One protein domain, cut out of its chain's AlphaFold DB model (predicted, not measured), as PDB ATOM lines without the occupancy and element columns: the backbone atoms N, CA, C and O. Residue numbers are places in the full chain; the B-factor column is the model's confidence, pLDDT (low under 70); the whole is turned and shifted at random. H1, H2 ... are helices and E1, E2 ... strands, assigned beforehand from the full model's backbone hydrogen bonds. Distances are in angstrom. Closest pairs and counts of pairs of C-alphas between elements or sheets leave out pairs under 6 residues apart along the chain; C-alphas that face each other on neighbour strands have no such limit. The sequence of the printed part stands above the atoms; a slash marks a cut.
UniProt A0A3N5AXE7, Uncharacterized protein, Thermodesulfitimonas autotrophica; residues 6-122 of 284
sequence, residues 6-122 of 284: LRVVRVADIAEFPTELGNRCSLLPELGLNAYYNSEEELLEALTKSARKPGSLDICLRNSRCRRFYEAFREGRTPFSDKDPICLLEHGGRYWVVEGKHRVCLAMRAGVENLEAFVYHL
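AT A GLANCE: This is residues 6 to 122 of the 284 residues of an uncharacterized protein of Thermodesulfitimonas autotrophica (UniProt A0A3N5AXE7). What would one see first? A strongly twisted, curled sheet of four strands forms one end, and H5 packs on it as the core helix near the middle of the whole; H3 and H4 pack on H5, while H1 and H2 lie toward the end away from the sheet. What makes it up? The printed part has 117 residues, with five named helices and four named strands in the order E1 H1 H2 H3 H4 E2 E3 H5 E4; the class is mixed, helices and strands. The mixed sheet runs E1 E4 E2 E3. How large is it? It is compact, with a radius of gyration of the C-alphas of 13.5 A, and rounded, spanning 36 by 30 by 25 A.

IN THESE COORDINATES: Where are the strands? E1 is residues 6 to 10, 13.2 A long, from C-alpha 6 at (-20.512, 41.017, -2.514). E2 is residues 87 to 91, 13.6 A, and E3 is residues 94 to 99, 15.7 A; E4 is residues 114 to 121, 18.5 A, ending with C-alpha 121 at (-15.265, 42.533, -12.727). Where are the helices? H5 is residues 101 to 109, 12.4 A, from C-alpha 101 at (-7.627, 29.874, -2.040). H4 is residues 66 to 74, 12.3 A, H3 residues 54 to 62, 13.4 A, H2 residues 40 to 50, 15.2 A, and H1 residues 27 to 30, 5.2 A.

HOW THE PARTS SIT: How do the strands pair? E4 bends by 69 degrees at residue 118 and is antiparallel to E1, with N 9 and O 115 at 2.8 A, and parallel to E2, with N 120 and O 88 at 2.8 A. E2 and E3 form an antiparallel hairpin, with N 89 and O 96 at 2.8 A. What is on the sheet? H5 is on it at a height over the sheet of 9.4 A. Which helices meet? H4 and H5 touch at a steep tilt of 57 degrees, the same way, with the closest C-alphas, of Phe 69 and Arg 103, 6.4 A apart. H3 and H5 only just touch, with 3 pairs of C-alphas within 8 A, the closest those of Leu 57 and Arg 109 at 6.5 A; H1 touches H3, the closest C-alphas being those of Leu 27 and Cys 60 at 6.0 A. H2 and H5 are near each other. Are the helix backbones complete? Every O i to N i+4 pair is within hydrogen-bond range in H2, H4 and H5, and 4 of 5 in H3; H1 is too short for such a pair, and its 1 O i to N i+3 pair is within range.

THE WHOLE: How far does it reach? The two C-alphas farthest apart, those of Asn 63 and Gly 92, are 37.2 A apart. Is it continuous? The printed part has no cut, and the long links are E1 to H1, 16 residues, and H4 to E2, 12 residues. Where is confidence low? The mean pLDDT of the printed part is 92.9, and residue 63 is under 70.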
ATOM      1  N   LEU A   6     -20.235  42.248  -3.250       95.00
ATOM      2  CA  LEU A   6     -20.512  41.017  -2.514       95.00
ATOM      3  C   LEU A   6     -21.597  40.221  -3.247       95.00
ATOM      4  O   LEU A   6     -22.689  40.739  -3.485       95.00
ATOM      5  N   ARG A   7     -21.304  38.973  -3.618       95.56
ATOM      6  CA  ARG A   7     -22.217  38.109  -4.378       95.56
ATOM      7  C   ARG A   7     -22.157  36.668  -3.892       95.56
ATOM      8  O   ARG A   7     -21.108  36.180  -3.478       95.56
ATOM      9  N   VAL A   8     -23.282  35.971  -4.030       96.00
ATOM     10  CA  VAL A   8     -23.321  34.508  -3.976       96.00
ATOM     11  C   VAL A   8     -22.934  33.974  -5.356       96.00
ATOM     12  O   VAL A   8     -23.548  34.336  -6.361       96.00
ATOM     13  N   VAL A   9     -21.895  33.147  -5.402       97.06
ATOM     14  CA  VAL A   9     -21.308  32.577  -6.619       97.06
ATOM     15  C   VAL A   9     -21.432  31.064  -6.567       97.06
ATOM     16  O   VAL A   9     -21.143  30.451  -5.536       97.06
ATOM     17  N   ARG A  10     -21.826  30.448  -7.685       97.69
ATOM     18  CA  ARG A  10     -21.831  28.990  -7.795       97.69
ATOM     19  C   ARG A  10     -20.397  28.498  -7.884       97.69
ATOM     20  O   ARG A  10     -19.625  28.943  -8.729       97.69
ATOM     21  N   VAL A  11     -20.044  27.525  -7.057       97.19
ATOM     22  CA  VAL A  11     -18.686  26.960  -7.024       97.19
ATOM     23  C   VAL A  11     -18.316  26.306  -8.357       97.19
ATOM     24  O   VAL A  11     -17.157  26.343  -8.759       97.19
ATOM     25  N   ALA A  12     -19.304  25.767  -9.078       96.75
ATOM     26  CA  ALA A  12     -19.123  25.195 -10.412       96.75
ATOM     27  C   ALA A  12     -18.685  26.221 -11.479       96.75
ATOM     28  O   ALA A  12     -18.103  25.820 -12.486       96.75
ATOM     29  N   ASP A  13     -18.926  27.517 -11.257       97.81
ATOM     30  CA  ASP A  13     -18.545  28.588 -12.188       97.81
ATOM     31  C   ASP A  13     -17.095  29.074 -11.948       97.81
ATOM     32  O   ASP A  13     -16.551  29.879 -12.715       97.81
ATOM     33  N   ILE A  14     -16.434  28.571 -10.895       97.56
ATOM     34  CA  ILE A  14     -15.018  28.828 -10.613       97.56
ATOM     35  C   ILE A  14     -14.166  27.964 -11.540       97.56
ATOM     36  O   ILE A  14     -14.250  26.737 -11.541       97.56
ATOM     37  N   ALA A  15     -13.340  28.625 -12.347       96.25
ATOM     38  CA  ALA A  15     -12.756  28.041 -13.545       96.25
ATOM     39  C   ALA A  15     -11.771  26.894 -13.272       96.25
ATOM     40  O   ALA A  15     -11.651  25.991 -14.102       96.25
ATOM     41  N   GLU A  16     -11.049  26.939 -12.154       94.69
ATOM     42  CA  GLU A  16      -9.972  26.003 -11.842       94.69
ATOM     43  C   GLU A  16      -9.664  25.953 -10.341       94.69
ATOM     44  O   GLU A  16     -10.029  26.849  -9.575       94.69
ATOM     45  N   PHE A  17      -8.954  24.901  -9.922       95.12
ATOM     46  CA  PHE A  17      -8.413  24.829  -8.568       95.12
ATOM     47  C   PHE A  17      -7.297  25.862  -8.375       95.12
ATOM     48  O   PHE A  17      -6.398  25.942  -9.213       95.12
ATOM     49  N   PRO A  18      -7.280  26.594  -7.248       93.62
ATOM     50  CA  PRO A  18      -6.182  27.499  -6.956       93.62
ATOM     51  C   PRO A  18      -4.910  26.706  -6.641       93.62
ATOM     52  O   PRO A  18      -4.929  25.769  -5.839       93.62
ATOM     53  N   THR A  19      -3.801  27.107  -7.251       92.88
ATOM     54  CA  THR A  19      -2.491  26.447  -7.140       92.88
ATOM     55  C   THR A  19      -1.636  27.014  -6.006       92.88
ATOM     56  O   THR A  19      -0.882  26.281  -5.369       92.88
ATOM     57  N   GLU A  20      -1.811  28.293  -5.666       91.38
ATOM     58  CA  GLU A  20      -1.073  28.995  -4.605       91.38
ATOM     59  C   GLU A  20      -1.626  28.687  -3.197       91.38
ATOM     60  O   GLU A  20      -2.003  29.568  -2.425       91.38
ATOM     61  N   LEU A  21      -1.711  27.405  -2.841       88.50
ATOM     62  CA  LEU A  21      -2.175  26.974  -1.516       88.50
ATOM     63  C   LEU A  21      -1.104  27.173  -0.424       88.50
ATOM     64  O   LEU A  21      -1.409  27.122   0.769       88.50
ATOM     65  N   GLY A  22       0.154  27.397  -0.802       84.44
ATOM     66  CA  GLY A  22       1.278  27.470   0.133       84.44
ATOM     67  C   GLY A  22       1.588  26.128   0.819       84.44
ATOM     68  O   GLY A  22       0.905  25.119   0.636       84.44
ATOM     69  N   ASN A  23       2.635  26.105   1.644       80.69
ATOM     70  CA  ASN A  23       3.161  24.873   2.257       80.69
ATOM     71  C   ASN A  23       2.307  24.278   3.387       80.69
ATOM     72  O   ASN A  23       2.547  23.152   3.809       80.69
ATOM     73  N   ARG A  24       1.312  25.012   3.894       85.31
ATOM     74  CA  ARG A  24       0.428  24.535   4.973       85.31
ATOM     75  C   ARG A  24      -0.694  23.619   4.476       85.31
ATOM     76  O   ARG A  24      -1.509  23.171   5.278       85.31
ATOM     77  N   CYS A  25      -0.775  23.368   3.171       91.62
ATOM     78  CA  CYS A  25      -1.727  22.422   2.609       91.62
ATOM     79  C   CYS A  25      -1.284  20.985   2.895       91.62
ATOM     80  O   CYS A  25      -0.364  20.501   2.250       91.62
ATOM     81  N   SER A  26      -1.966  20.280   3.801       92.00
ATOM     82  CA  SER A  26      -1.654  18.876   4.116       92.00
ATOM     83  C   SER A  26      -1.839  17.926   2.930       92.00
ATOM     84  O   SER A  26      -1.223  16.870   2.900       92.00
ATOM     85  N   LEU A  27      -2.661  18.293   1.941       93.56
ATOM     86  CA  LEU A  27      -2.877  17.462   0.758       93.56
ATOM     87  C   LEU A  27      -1.662  17.442  -0.177       93.56
ATOM     88  O   LEU A  27      -1.406  16.414  -0.792       93.56
ATOM     89  N   LEU A  28      -0.920  18.547  -0.304       93.88
ATOM     90  CA  LEU A  28       0.201  18.601  -1.248       93.88
ATOM     91  C   LEU A  28       1.305  17.585  -0.891       93.88
ATOM     92  O   LEU A  28       1.630  16.787  -1.769       93.88
ATOM     93  N   PRO A  29       1.805  17.499   0.361       93.25
ATOM     94  CA  PRO A  29       2.793  16.488   0.744       93.25
ATOM     95  C   PRO A  29       2.318  15.047   0.537       93.25
ATOM     96  O   PRO A  29       3.094  14.217   0.079       93.25
ATOM     97  N   GLU A  30       1.042  14.754   0.807       93.19
ATOM     98  CA  GLU A  30       0.452  13.422   0.582       93.19
ATOM     99  C   GLU A  30       0.391  13.048  -0.909       93.19
ATOM    100  O   GLU A  30       0.402  11.874  -1.271       93.19
ATOM    101  N   LEU A  31       0.358  14.046  -1.796       93.19
ATOM    102  CA  LEU A  31       0.487  13.859  -3.242       93.19
ATOM    103  C   LEU A  31       1.953  13.844  -3.712       93.19
ATOM    104  O   LEU A  31       2.193  13.762  -4.915       93.19
ATOM    105  N   GLY A  32       2.922  13.928  -2.794       94.50
ATOM    106  CA  GLY A  32       4.348  14.035  -3.107       94.50
ATOM    107  C   GLY A  32       4.761  15.412  -3.634       94.50
ATOM    108  O   GLY A  32       5.754  15.514  -4.346       94.50
ATOM    109  N   LEU A  33       3.991  16.460  -3.324       94.19
ATOM    110  CA  LEU A  33       4.175  17.812  -3.852       94.19
ATOM    111  C   LEU A  33       4.486  18.837  -2.761       94.19
ATOM    112  O   LEU A  33       4.095  18.717  -1.599       94.19
ATOM    113  N   ASN A  34       5.136  19.916  -3.175       91.69
ATOM    114  CA  ASN A  34       5.469  21.068  -2.363       91.69
ATOM    115  C   ASN A  34       5.214  22.358  -3.151       91.69
ATOM    116  O   ASN A  34       5.730  22.538  -4.250       91.69
ATOM    117  N   ALA A  35       4.471  23.292  -2.556       89.50
ATOM    118  CA  ALA A  35       4.105  24.560  -3.192       89.50
ATOM    119  C   ALA A  35       5.300  25.451  -3.602       89.50
ATOM    120  O   ALA A  35       5.113  26.365  -4.395       89.50
ATOM    121  N   TYR A  36       6.499  25.220  -3.055       86.31
ATOM    122  CA  TYR A  36       7.716  25.968  -3.394       86.31
ATOM    123  C   TYR A  36       8.625  25.264  -4.397       86.31
ATOM    124  O   TYR A  36       9.462  25.924  -5.004       86.31
ATOM    125  N   TYR A  37       8.500  23.942  -4.541       89.69
ATOM    126  CA  TYR A  37       9.393  23.140  -5.385       89.69
ATOM    127  C   TYR A  37       8.697  22.555  -6.612       89.69
ATOM    128  O   TYR A  37       9.368  22.085  -7.524       89.69
ATOM    129  N   ASN A  38       7.369  22.608  -6.654       93.06
ATOM    130  CA  ASN A  38       6.594  22.183  -7.805       93.06
ATOM    131  C   ASN A  38       6.035  23.376  -8.566       93.06
ATOM    132  O   ASN A  38       5.690  24.415  -8.002       93.06
ATOM    133  N   SER A  39       5.979  23.195  -9.874       93.06
ATOM    134  CA  SER A  39       5.420  24.145 -10.826       93.06
ATOM    135  C   SER A  39       3.914  24.353 -10.623       93.06
ATOM    136  O   SER A  39       3.214  23.511 -10.050       93.06
ATOM    137  N   GLU A  40       3.389  25.464 -11.143       93.94
ATOM    138  CA  GLU A  40       1.942  25.719 -11.168       93.94
ATOM    139  C   GLU A  40       1.205  24.593 -11.913       93.94
ATOM    140  O   GLU A  40       0.128  24.167 -11.500       93.94
ATOM    141  N   GLU A  41       1.817  24.079 -12.976       94.94
ATOM    142  CA  GLU A  41       1.316  23.004 -13.824       94.94
ATOM    143  C   GLU A  41       1.145  21.694 -13.047       94.94
ATOM    144  O   GLU A  41       0.079  21.075 -13.102       94.94
ATOM    145  N   GLU A  42       2.167  21.281 -12.293       95.00
ATOM    146  CA  GLU A  42       2.119  20.070 -11.467       95.00
ATOM    147  C   GLU A  42       1.062  20.181 -10.368       95.00
ATOM    148  O   GLU A  42       0.284  19.247 -10.153       95.00
ATOM    149  N   LEU A  43       1.006  21.335  -9.696       95.62
ATOM    150  CA  LEU A  43       0.030  21.594  -8.642       95.62
ATOM    151  C   LEU A  43      -1.396  21.565  -9.203       95.62
ATOM    152  O   LEU A  43      -2.254  20.871  -8.654       95.62
ATOM    153  N   LEU A  44      -1.658  22.259 -10.315       95.88
ATOM    154  CA  LEU A  44      -2.981  22.299 -10.940       95.88
ATOM    155  C   LEU A  44      -3.437  20.910 -11.394       95.88
ATOM    156  O   LEU A  44      -4.581  20.514 -11.139       95.88
ATOM    157  N   GLU A  45      -2.546  20.152 -12.037       95.06
ATOM    158  CA  GLU A  45      -2.831  18.798 -12.506       95.06
ATOM    159  C   GLU A  45      -3.173  17.872 -11.331       95.06
ATOM    160  O   GLU A  45      -4.188  17.165 -11.358       95.06
ATOM    161  N   ALA A  46      -2.363  17.891 -10.273       95.38
ATOM    162  CA  ALA A  46      -2.558  17.036  -9.112       95.38
ATOM    163  C   ALA A  46      -3.802  17.414  -8.299       95.38
ATOM    164  O   ALA A  46      -4.547  16.531  -7.854       95.38
ATOM    165  N   LEU A  47      -4.085  18.709  -8.135       95.50
ATOM    166  CA  LEU A  47      -5.283  19.180  -7.442       95.50
ATOM    167  C   LEU A  47      -6.550  18.792  -8.212       95.50
ATOM    168  O   LEU A  47      -7.457  18.202  -7.621       95.50
ATOM    169  N   THR A  48      -6.568  19.005  -9.528       94.62
ATOM    170  CA  THR A  48      -7.677  18.602 -10.405       94.62
ATOM    171  C   THR A  48      -7.915  17.091 -10.376       94.62
ATOM    172  O   THR A  48      -9.050  16.638 -10.225       94.62
ATOM    173  N   LYS A  49      -6.855  16.280 -10.478       94.44
ATOM    174  CA  LYS A  49      -6.976  14.812 -10.435       94.44
ATOM    175  C   LYS A  49      -7.441  14.310  -9.069       94.44
ATOM    176  O   LYS A  49      -8.287  13.420  -8.995       94.44
ATOM    177  N   SER A  50      -6.892  14.860  -7.987       94.38
ATOM    178  CA  SER A  50      -7.220  14.436  -6.621       94.38
ATOM    179  C   SER A  50      -8.640  14.817  -6.207       94.38
ATOM    180  O   SER A  50      -9.217  14.128  -5.373       94.38
ATOM    181  N   ALA A  51      -9.235  15.855  -6.803       90.69
ATOM    182  CA  ALA A  51     -10.627  16.233  -6.556       90.69
ATOM    183  C   ALA A  51     -11.629  15.116  -6.900       90.69
ATOM    184  O   ALA A  51     -12.694  15.042  -6.301       90.69
ATOM    185  N   ARG A  52     -11.270  14.204  -7.814       87.94
ATOM    186  CA  ARG A  52     -12.094  13.039  -8.185       87.94
ATOM    187  C   ARG A  52     -11.939  11.849  -7.234       87.94
ATOM    188  O   ARG A  52     -12.600  10.834  -7.420       87.94
ATOM    189  N   LYS A  53     -11.030  11.932  -6.258       91.00
ATOM    190  CA  LYS A  53     -10.720  10.848  -5.319       91.00
ATOM    191  C   LYS A  53     -11.312  11.185  -3.946       91.00
ATOM    192  O   LYS A  53     -10.803  12.117  -3.317       91.00
ATOM    193  N   PRO A  54     -12.299  10.420  -3.442       82.50
ATOM    194  CA  PRO A  54     -12.940  10.694  -2.152       82.50
ATOM    195  C   PRO A  54     -11.945  10.829  -0.989       82.50
ATOM    196  O   PRO A  54     -12.022  11.782  -0.218       82.50
ATOM    197  N   GLY A  55     -10.925   9.963  -0.937       90.31
ATOM    198  CA  GLY A  55      -9.914   9.980   0.130       90.31
ATOM    199  C   GLY A  55      -9.067  11.259   0.210       90.31
ATOM    200  O   GLY A  55      -8.458  11.524   1.244       90.31
ATOM    201  N   SER A  56      -9.038  12.092  -0.838       91.94
ATOM    202  CA  SER A  56      -8.321  13.375  -0.792       91.94
ATOM    203  C   SER A  56      -8.995  14.379   0.141       91.94
ATOM    204  O   SER A  56      -8.308  15.191   0.758       91.94
ATOM    205  N   LEU A  57     -10.330  14.345   0.243       92.31
ATOM    206  CA  LEU A  57     -11.057  15.204   1.176       92.31
ATOM    207  C   LEU A  57     -10.737  14.801   2.619       92.31
ATOM    208  O   LEU A  57     -10.461  15.672   3.438       92.31
ATOM    209  N   ASP A  58     -10.662  13.500   2.907       92.69
ATOM    210  CA  ASP A  58     -10.308  13.004   4.242       92.69
ATOM    211  C   ASP A  58      -8.951  13.539   4.704       92.69
ATOM    212  O   ASP A  58      -8.807  13.967   5.848       92.69
ATOM    213  N   ILE A  59      -7.961  13.579   3.807       92.44
ATOM    214  CA  ILE A  59      -6.645  14.168   4.088       92.44
ATOM    215  C   ILE A  59      -6.787  15.640   4.494       92.44
ATOM    216  O   ILE A  59      -6.228  16.062   5.510       92.44
ATOM    217  N   CYS A  60      -7.565  16.425   3.738       91.62
ATOM    218  CA  CYS A  60      -7.823  17.823   4.076       91.62
ATOM    219  C   CYS A  60      -8.492  17.967   5.454       91.62
ATOM    220  O   CYS A  60      -8.205  18.925   6.171       91.62
ATOM    221  N   LEU A  61      -9.371  17.043   5.844       92.50
ATOM    222  CA  LEU A  61     -10.157  17.145   7.076       92.50
ATOM    223  C   LEU A  61      -9.440  16.628   8.335       92.50
ATOM    224  O   LEU A  61      -9.795  17.055   9.432       92.50
ATOM    225  N   ARG A  62      -8.430  15.754   8.214       86.62
ATOM    226  CA  ARG A  62      -7.766  15.130   9.378       86.62
ATOM    227  C   ARG A  62      -7.009  16.123  10.263       86.62
ATOM    228  O   ARG A  62      -7.275  16.174  11.456       86.62
ATOM    229  N   ASN A  63      -6.087  16.904   9.695       66.12
ATOM    230  CA  ASN A  63      -5.103  17.685  10.467       66.12
ATOM    231  C   ASN A  63      -4.865  19.103   9.916       66.12
ATOM    232  O   ASN A  63      -3.780  19.662  10.069       66.12
ATOM    233  N   SER A  64      -5.857  19.702   9.252       72.44
ATOM    234  CA  SER A  64      -5.678  21.010   8.613       72.44
ATOM    235  C   SER A  64      -6.749  22.030   9.003       72.44
ATOM    236  O   SER A  64      -7.848  21.698   9.455       72.44
ATOM    237  N   ARG A  65      -6.444  23.314   8.764       84.38
ATOM    238  CA  ARG A  65      -7.396  24.428   8.922       84.38
ATOM    239  C   ARG A  65      -8.650  24.256   8.055       84.38
ATOM    240  O   ARG A  65      -9.682  24.834   8.387       84.38
ATOM    241  N   CYS A  66      -8.585  23.435   7.004       92.00
ATOM    242  CA  CYS A  66      -9.721  23.138   6.138       92.00
ATOM    243  C   CYS A  66     -10.886  22.491   6.888       92.00
ATOM    244  O   CYS A  66     -12.027  22.736   6.519       92.00
ATOM    245  N   ARG A  67     -10.651  21.749   7.977       93.00
ATOM    246  CA  ARG A  67     -11.752  21.177   8.765       93.00
ATOM    247  C   ARG A  67     -12.724  22.244   9.277       93.00
ATOM    248  O   ARG A  67     -13.930  22.097   9.118       93.00
ATOM    249  N   ARG A  68     -12.201  23.357   9.800       91.12
ATOM    250  CA  ARG A  68     -13.030  24.475  10.289       91.12
ATOM    251  C   ARG A  68     -13.828  25.135   9.167       91.12
ATOM    252  O   ARG A  68     -14.950  25.575   9.385       91.12
ATOM    253  N   PHE A  69     -13.249  25.219   7.970       93.88
ATOM    254  CA  PHE A  69     -13.962  25.729   6.799       93.88
ATOM    255  C   PHE A  69     -15.099  24.778   6.399       93.88
ATOM    256  O   PHE A  69     -16.201  25.234   6.126       93.88
ATOM    257  N   TYR A  70     -14.843  23.465   6.407       94.44
ATOM    258  CA  TYR A  70     -15.835  22.441   6.077       94.44
ATOM    259  C   TYR A  70     -17.028  22.473   7.034       94.44
ATOM    260  O   TYR A  70     -18.169  22.456   6.587       94.44
ATOM    261  N   GLU A  71     -16.766  22.563   8.338       94.12
ATOM    262  CA  GLU A  71     -17.805  22.674   9.369       94.12
ATOM    263  C   GLU A  71     -18.698  23.904   9.129       94.12
ATOM    264  O   GLU A  71     -19.917  23.768   9.100       94.12
ATOM    265  N   ALA A  72     -18.112  25.070   8.825       93.50
ATOM    266  CA  ALA A  72     -18.883  26.269   8.483       93.50
ATOM    267  C   ALA A  72     -19.724  26.098   7.204       93.50
ATOM    268  O   ALA A  72     -20.897  26.467   7.185       93.50
ATOM    269  N   PHE A  73     -19.158  25.491   6.154       94.69
ATOM    270  CA  PHE A  73     -19.895  25.233   4.915       94.69
ATOM    271  C   PHE A  73     -21.070  24.272   5.118       94.69
ATOM    272  O   PHE A  73     -22.123  24.470   4.517       94.69
ATOM    273  N   ARG A  74     -20.936  23.268   5.995       93.62
ATOM    274  CA  ARG A  74     -22.037  22.352   6.341       93.62
ATOM    275  C   ARG A  74     -23.207  23.046   7.034       93.62
ATOM    276  O   ARG A  74     -24.330  22.568   6.937       93.62
ATOM    277  N   GLU A  75     -22.946  24.158   7.707       93.62
ATOM    278  CA  GLU A  75     -23.969  25.019   8.305       93.62
ATOM    279  C   GLU A  75     -24.530  26.050   7.308       93.62
ATOM    280  O   GLU A  75     -25.289  26.934   7.698       93.62
ATOM    281  N   GLY A  76     -24.142  25.980   6.029       89.44
ATOM    282  CA  GLY A  76     -24.568  26.924   4.994       89.44
ATOM    283  C   GLY A  76     -23.876  28.286   5.072       89.44
ATOM    284  O   GLY A  76     -24.366  29.252   4.491       89.44
ATOM    285  N   ARG A  77     -22.748  28.396   5.788       91.19
ATOM    286  CA  ARG A  77     -22.020  29.658   5.984       91.19
ATOM    287  C   ARG A  77     -20.701  29.664   5.224       91.19
ATOM    288  O   ARG A  77     -19.963  28.680   5.220       91.19
ATOM    289  N   THR A  78     -20.347  30.813   4.651       89.62
ATOM    290  CA  THR A  78     -18.997  31.013   4.108       89.62
ATOM    291  C   THR A  78     -18.039  31.384   5.250       89.62
ATOM    292  O   THR A  78     -18.285  32.357   5.962       89.62
ATOM    293  N   PRO A  79     -16.947  30.633   5.474       87.19
ATOM    294  CA  PRO A  79     -16.067  30.858   6.614       87.19
ATOM    295  C   PRO A  79     -15.261  32.160   6.487       87.19
ATOM    296  O   PRO A  79     -14.562  32.374   5.490       87.19
ATOM    297  N   PHE A  80     -15.282  32.953   7.567       85.81
ATOM    298  CA  PHE A  80     -14.517  34.197   7.754       85.81
ATOM    299  C   PHE A  80     -14.851  35.324   6.760       85.81
ATOM    300  O   PHE A  80     -13.995  36.169   6.504       85.81
ATOM    301  N   SER A  81     -16.066  35.348   6.193       81.56
ATOM    302  CA  SER A  81     -16.465  36.342   5.181       81.56
ATOM    303  C   SER A  81     -16.379  37.798   5.664       81.56
ATOM    304  O   SER A  81     -16.143  38.693   4.858       81.56
ATOM    305  N   ASP A  82     -16.491  38.026   6.972       83.75
ATOM    306  CA  ASP A  82     -16.438  39.331   7.634       83.75
ATOM    307  C   ASP A  82     -15.018  39.905   7.783       83.75
ATOM    308  O   ASP A  82     -14.839  41.122   7.756       83.75
ATOM    309  N   LYS A  83     -14.003  39.049   7.961       87.19
ATOM    310  CA  LYS A  83     -12.623  39.466   8.300       87.19
ATOM    311  C   LYS A  83     -11.608  39.221   7.199       87.19
ATOM    312  O   LYS A  83     -10.639  39.961   7.081       87.19
ATOM    313  N   ASP A  84     -11.800  38.150   6.449       89.00
ATOM    314  CA  ASP A  84     -10.902  37.710   5.392       89.00
ATOM    315  C   ASP A  84     -11.789  37.186   4.269       89.00
ATOM    316  O   ASP A  84     -11.992  35.983   4.190       89.00
ATOM    317  N   PRO A  85     -12.438  38.029   3.456       92.75
ATOM    318  CA  PRO A  85     -13.373  37.550   2.445       92.75
ATOM    319  C   PRO A  85     -12.709  36.671   1.376       92.75
ATOM    320  O   PRO A  85     -11.499  36.710   1.158       92.75
ATOM    321  N   ILE A  86     -13.512  35.864   0.680       96.75
ATOM    322  CA  ILE A  86     -13.086  35.264  -0.591       96.75
ATOM    323  C   ILE A  86     -13.162  36.364  -1.651       96.75
ATOM    324  O   ILE A  86     -14.191  37.030  -1.763       96.75
ATOM    325  N   CYS A  87     -12.100  36.533  -2.436       97.31
ATOM    326  CA  CYS A  87     -12.058  37.505  -3.527       97.31
ATOM    327  C   CYS A  87     -11.910  36.778  -4.859       97.31
ATOM    328  O   CYS A  87     -10.988  35.974  -5.026       97.31
ATOM    329  N   LEU A  88     -12.792  37.088  -5.806       97.69
ATOM    330  CA  LEU A  88     -12.817  36.494  -7.138       97.69
ATOM    331  C   LEU A  88     -12.682  37.570  -8.217       97.69
ATOM    332  O   LEU A  88     -13.257  38.650  -8.098       97.69
ATOM    333  N   LEU A  89     -11.971  37.252  -9.295       97.44
ATOM    334  CA  LEU A  89     -12.085  37.970 -10.564       97.44
ATOM    335  C   LEU A  89     -13.222  37.352 -11.374       97.44
ATOM    336  O   LEU A  89     -13.335  36.129 -11.396       97.44
ATOM    337  N   GLU A  90     -14.031  38.167 -12.045       97.50
ATOM    338  CA  GLU A  90     -15.106  37.699 -12.926       97.50
ATOM    339  C   GLU A  90     -14.946  38.242 -14.342       97.50
ATOM    340  O   GLU A  90     -14.594  39.406 -14.543       97.50
ATOM    341  N   HIS A  91     -15.226  37.376 -15.314       96.94
ATOM    342  CA  HIS A  91     -15.476  37.772 -16.690       96.94
ATOM    343  C   HIS A  91     -16.414  36.774 -17.371       96.94
ATOM    344  O   HIS A  91     -16.070  35.604 -17.548       96.94
ATOM    345  N   GLY A  92     -17.555  37.252 -17.866       94.88
ATOM    346  CA  GLY A  92     -18.454  36.457 -18.706       94.88
ATOM    347  C   GLY A  92     -19.021  35.229 -17.989       94.88
ATOM    348  O   GLY A  92     -19.107  34.160 -18.587       94.88
ATOM    349  N   GLY A  93     -19.349  35.370 -16.704       95.19
ATOM    350  CA  GLY A  93     -19.902  34.310 -15.860       95.19
ATOM    351  C   GLY A  93     -18.880  33.293 -15.355       95.19
ATOM    352  O   GLY A  93     -19.274  32.290 -14.770       95.19
ATOM    353  N   ARG A  94     -17.579  33.517 -15.576       97.31
ATOM    354  CA  ARG A  94     -16.497  32.664 -15.066       97.31
ATOM    355  C   ARG A  94     -15.713  33.383 -13.986       97.31
ATOM    356  O   ARG A  94     -15.509  34.593 -14.084       97.31
ATOM    357  N   TYR A  95     -15.245  32.620 -12.999       98.12
ATOM    358  CA  TYR A  95     -14.589  33.167 -11.816       98.12
ATOM    359  C   TYR A  95     -13.191  32.585 -11.586       98.12
ATOM    360  O   TYR A  95     -12.977  31.382 -11.746       98.12
ATOM    361  N   TRP A  96     -12.255  33.424 -11.137       97.75
ATOM    362  CA  TRP A  96     -10.892  33.031 -10.754       97.75
ATOM    363  C   TRP A  96     -10.559  33.516  -9.350       97.75
ATOM    364  O   TRP A  96     -10.913  34.628  -8.968       97.75
ATOM    365  N   VAL A  97      -9.879  32.676  -8.573       97.25
ATOM    366  CA  VAL A  97      -9.635  32.928  -7.150       97.25
ATOM    367  C   VAL A  97      -8.416  33.819  -6.949       97.25
ATOM    368  O   VAL A  97      -7.309  33.435  -7.314       97.25
ATOM    369  N   VAL A  98      -8.606  34.963  -6.290       95.50
ATOM    370  CA  VAL A  98      -7.514  35.848  -5.849       95.50
ATOM    371  C   VAL A  98      -7.165  35.550  -4.395       95.50
ATOM    372  O   VAL A  98      -6.035  35.168  -4.090       95.50
ATOM    373  N   GLU A  99      -8.169  35.634  -3.518       95.50
ATOM    374  CA  GLU A  99      -8.044  35.411  -2.075       95.50
ATOM    375  C   GLU A  99      -8.987  34.312  -1.589       95.50
ATOM    376  O   GLU A  99     -10.008  34.013  -2.208       95.50
ATOM    377  N   GLY A 100      -8.636  33.684  -0.466       94.75
ATOM    378  CA  GLY A 100      -9.416  32.573   0.088       94.75
ATOM    379  C   GLY A 100      -9.184  31.232  -0.615       94.75
ATOM    380  O   GLY A 100     -10.029  30.342  -0.559       94.75
ATOM    381  N   LYS A 101      -8.013  31.047  -1.232       95.06
ATOM    382  CA  LYS A 101      -7.627  29.874  -2.040       95.06
ATOM    383  C   LYS A 101      -7.946  28.522  -1.394       95.06
ATOM    384  O   LYS A 101      -8.566  27.666  -2.017       95.06
ATOM    385  N   HIS A 102      -7.608  28.333  -0.117       94.44
ATOM    386  CA  HIS A 102      -7.954  27.101   0.610       94.44
ATOM    387  C   HIS A 102      -9.455  26.901   0.808       94.44
ATOM    388  O   HIS A 102      -9.927  25.768   0.764       94.44
ATOM    389  N   ARG A 103     -10.203  27.984   1.038       94.75
ATOM    390  CA  ARG A 103     -11.655  27.933   1.249       94.75
ATOM    391  C   ARG A 103     -12.362  27.553  -0.042       94.75
ATOM    392  O   ARG A 103     -13.200  26.660  -0.011       94.75
ATOM    393  N   VAL A 104     -11.944  28.127  -1.170       96.56
ATOM    394  CA  VAL A 104     -12.461  27.737  -2.488       96.56
ATOM    395  C   VAL A 104     -12.060  26.308  -2.856       96.56
ATOM    396  O   VAL A 104     -12.923  25.513  -3.211       96.56
ATOM    397  N   CYS A 105     -10.781  25.941  -2.710       95.62
ATOM    398  CA  CYS A 105     -10.310  24.581  -2.998       95.62
ATOM    399  C   CYS A 105     -11.097  23.528  -2.202       95.62
ATOM    400  O   CYS A 105     -11.500  22.502  -2.751       95.62
ATOM    401  N   LEU A 106     -11.356  23.790  -0.918       95.06
ATOM    402  CA  LEU A 106     -12.176  22.913  -0.094       95.06
ATOM    403  C   LEU A 106     -13.642  22.907  -0.529       95.06
ATOM    404  O   LEU A 106     -14.206  21.824  -0.626       95.06
ATOM    405  N   ALA A 107     -14.248  24.067  -0.796       95.44
ATOM    406  CA  ALA A 107     -15.635  24.166  -1.251       95.44
ATOM    407  C   ALA A 107     -15.868  23.316  -2.512       95.44
ATOM    408  O   ALA A 107     -16.790  22.502  -2.543       95.44
ATOM    409  N   MET A 108     -14.962  23.414  -3.492       95.56
ATOM    410  CA  MET A 108     -14.988  22.598  -4.712       95.56
ATOM    411  C   MET A 108     -14.912  21.094  -4.410       95.56
ATOM    412  O   MET A 108     -15.645  20.307  -4.999       95.56
ATOM    413  N   ARG A 109     -14.039  20.673  -3.485       93.62
ATOM    414  CA  ARG A 109     -13.872  19.252  -3.108       93.62
ATOM    415  C   ARG A 109     -15.038  18.704  -2.296       93.62
ATOM    416  O   ARG A 109     -15.368  17.532  -2.425       93.62
ATOM    417  N   ALA A 110     -15.611  19.535  -1.437       93.44
ATOM    418  CA  ALA A 110     -16.710  19.183  -0.551       93.44
ATOM    419  C   ALA A 110     -18.077  19.205  -1.255       93.44
ATOM    420  O   ALA A 110     -19.077  18.891  -0.617       93.44
ATOM    421  N   GLY A 111     -18.130  19.583  -2.538       93.88
ATOM    422  CA  GLY A 111     -19.386  19.693  -3.280       93.88
ATOM    423  C   GLY A 111     -20.279  20.824  -2.773       93.88
ATOM    424  O   GLY A 111     -21.496  20.736  -2.885       93.88
ATOM    425  N   VAL A 112     -19.693  21.877  -2.195       95.94
ATOM    426  CA  VAL A 112     -20.440  23.082  -1.822       95.94
ATOM    427  C   VAL A 112     -20.959  23.722  -3.102       95.94
ATOM    428  O   VAL A 112     -20.190  23.962  -4.028       95.94
ATOM    429  N   GLU A 113     -22.257  24.002  -3.166       96.56
ATOM    430  CA  GLU A 113     -22.865  24.532  -4.388       96.56
ATOM    431  C   GLU A 113     -22.591  26.023  -4.573       96.56
ATOM    432  O   GLU A 113     -22.332  26.472  -5.691       96.56
ATOM    433  N   ASN A 114     -22.625  26.785  -3.477       96.19
ATOM    434  CA  ASN A 114     -22.590  28.241  -3.484       96.19
ATOM    435  C   ASN A 114     -21.660  28.780  -2.393       96.19
ATOM    436  O   ASN A 114     -21.610  28.238  -1.289       96.19
ATOM    437  N   LEU A 115     -20.963  29.875  -2.685       95.25
ATOM    438  CA  LEU A 115     -20.161  30.614  -1.712       95.25
ATOM    439  C   LEU A 115     -20.392  32.116  -1.833       95.25
ATOM    440  O   LEU A 115     -20.716  32.623  -2.903       95.25
ATOM    441  N   GLU A 116     -20.226  32.824  -0.725       95.81
ATOM    442  CA  GLU A 116     -20.242  34.281  -0.698       95.81
ATOM    443  C   GLU A 116     -18.827  34.808  -0.966       95.81
ATOM    444  O   GLU A 116     -17.859  34.385  -0.329       95.81
ATOM    445  N   ALA A 117     -18.686  35.717  -1.927       97.25
ATOM    446  CA  ALA A 117     -17.402  36.297  -2.293       97.25
ATOM    447  C   ALA A 117     -17.540  37.750  -2.746       97.25
ATOM    448  O   ALA A 117     -18.566  38.157  -3.292       97.25
ATOM    449  N   PHE A 118     -16.467  38.516  -2.575       97.19
ATOM    450  CA  PHE A 118     -16.302  39.793  -3.253       97.19
ATOM    451  C   PHE A 118     -15.819  39.551  -4.677       97.19
ATOM    452  O   PHE A 118     -14.778  38.934  -4.908       97.19
ATOM    453  N   VAL A 119     -16.586  40.052  -5.636       97.56
ATOM    454  CA  VAL A 119     -16.342  39.881  -7.061       97.56
ATOM    455  C   VAL A 119     -15.806  41.179  -7.649       97.56
ATOM    456  O   VAL A 119     -16.393  42.248  -7.478       97.56
ATOM    457  N   TYR A 120     -14.689  41.069  -8.363       97.19
ATOM    458  CA  TYR A 120     -14.077  42.141  -9.133       97.19
ATOM    459  C   TYR A 120     -14.238  41.846 -10.621       97.19
ATOM    460  O   TYR A 120     -13.644  40.911 -11.154       97.19
ATOM    461  N   HIS A 121     -15.016  42.678 -11.300       96.50
ATOM    462  CA  HIS A 121     -15.265  42.533 -12.727       96.50
ATOM    463  C   HIS A 121     -14.050  42.964 -13.559       96.50
ATOM    464  O   HIS A 121     -13.524  44.080 -13.422       96.50
ATOM    465  N   LEU A 122     -13.608  42.068 -14.440       95.06
ATOM    466  CA  LEU A 122     -12.586  42.337 -15.438       95.06
ATOM    467  C   LEU A 122     -13.229  42.910 -16.703       95.06
ATOM    468  O   LEU A 122     -14.299  42.488 -17.130       95.06
TER     469      LEU A 122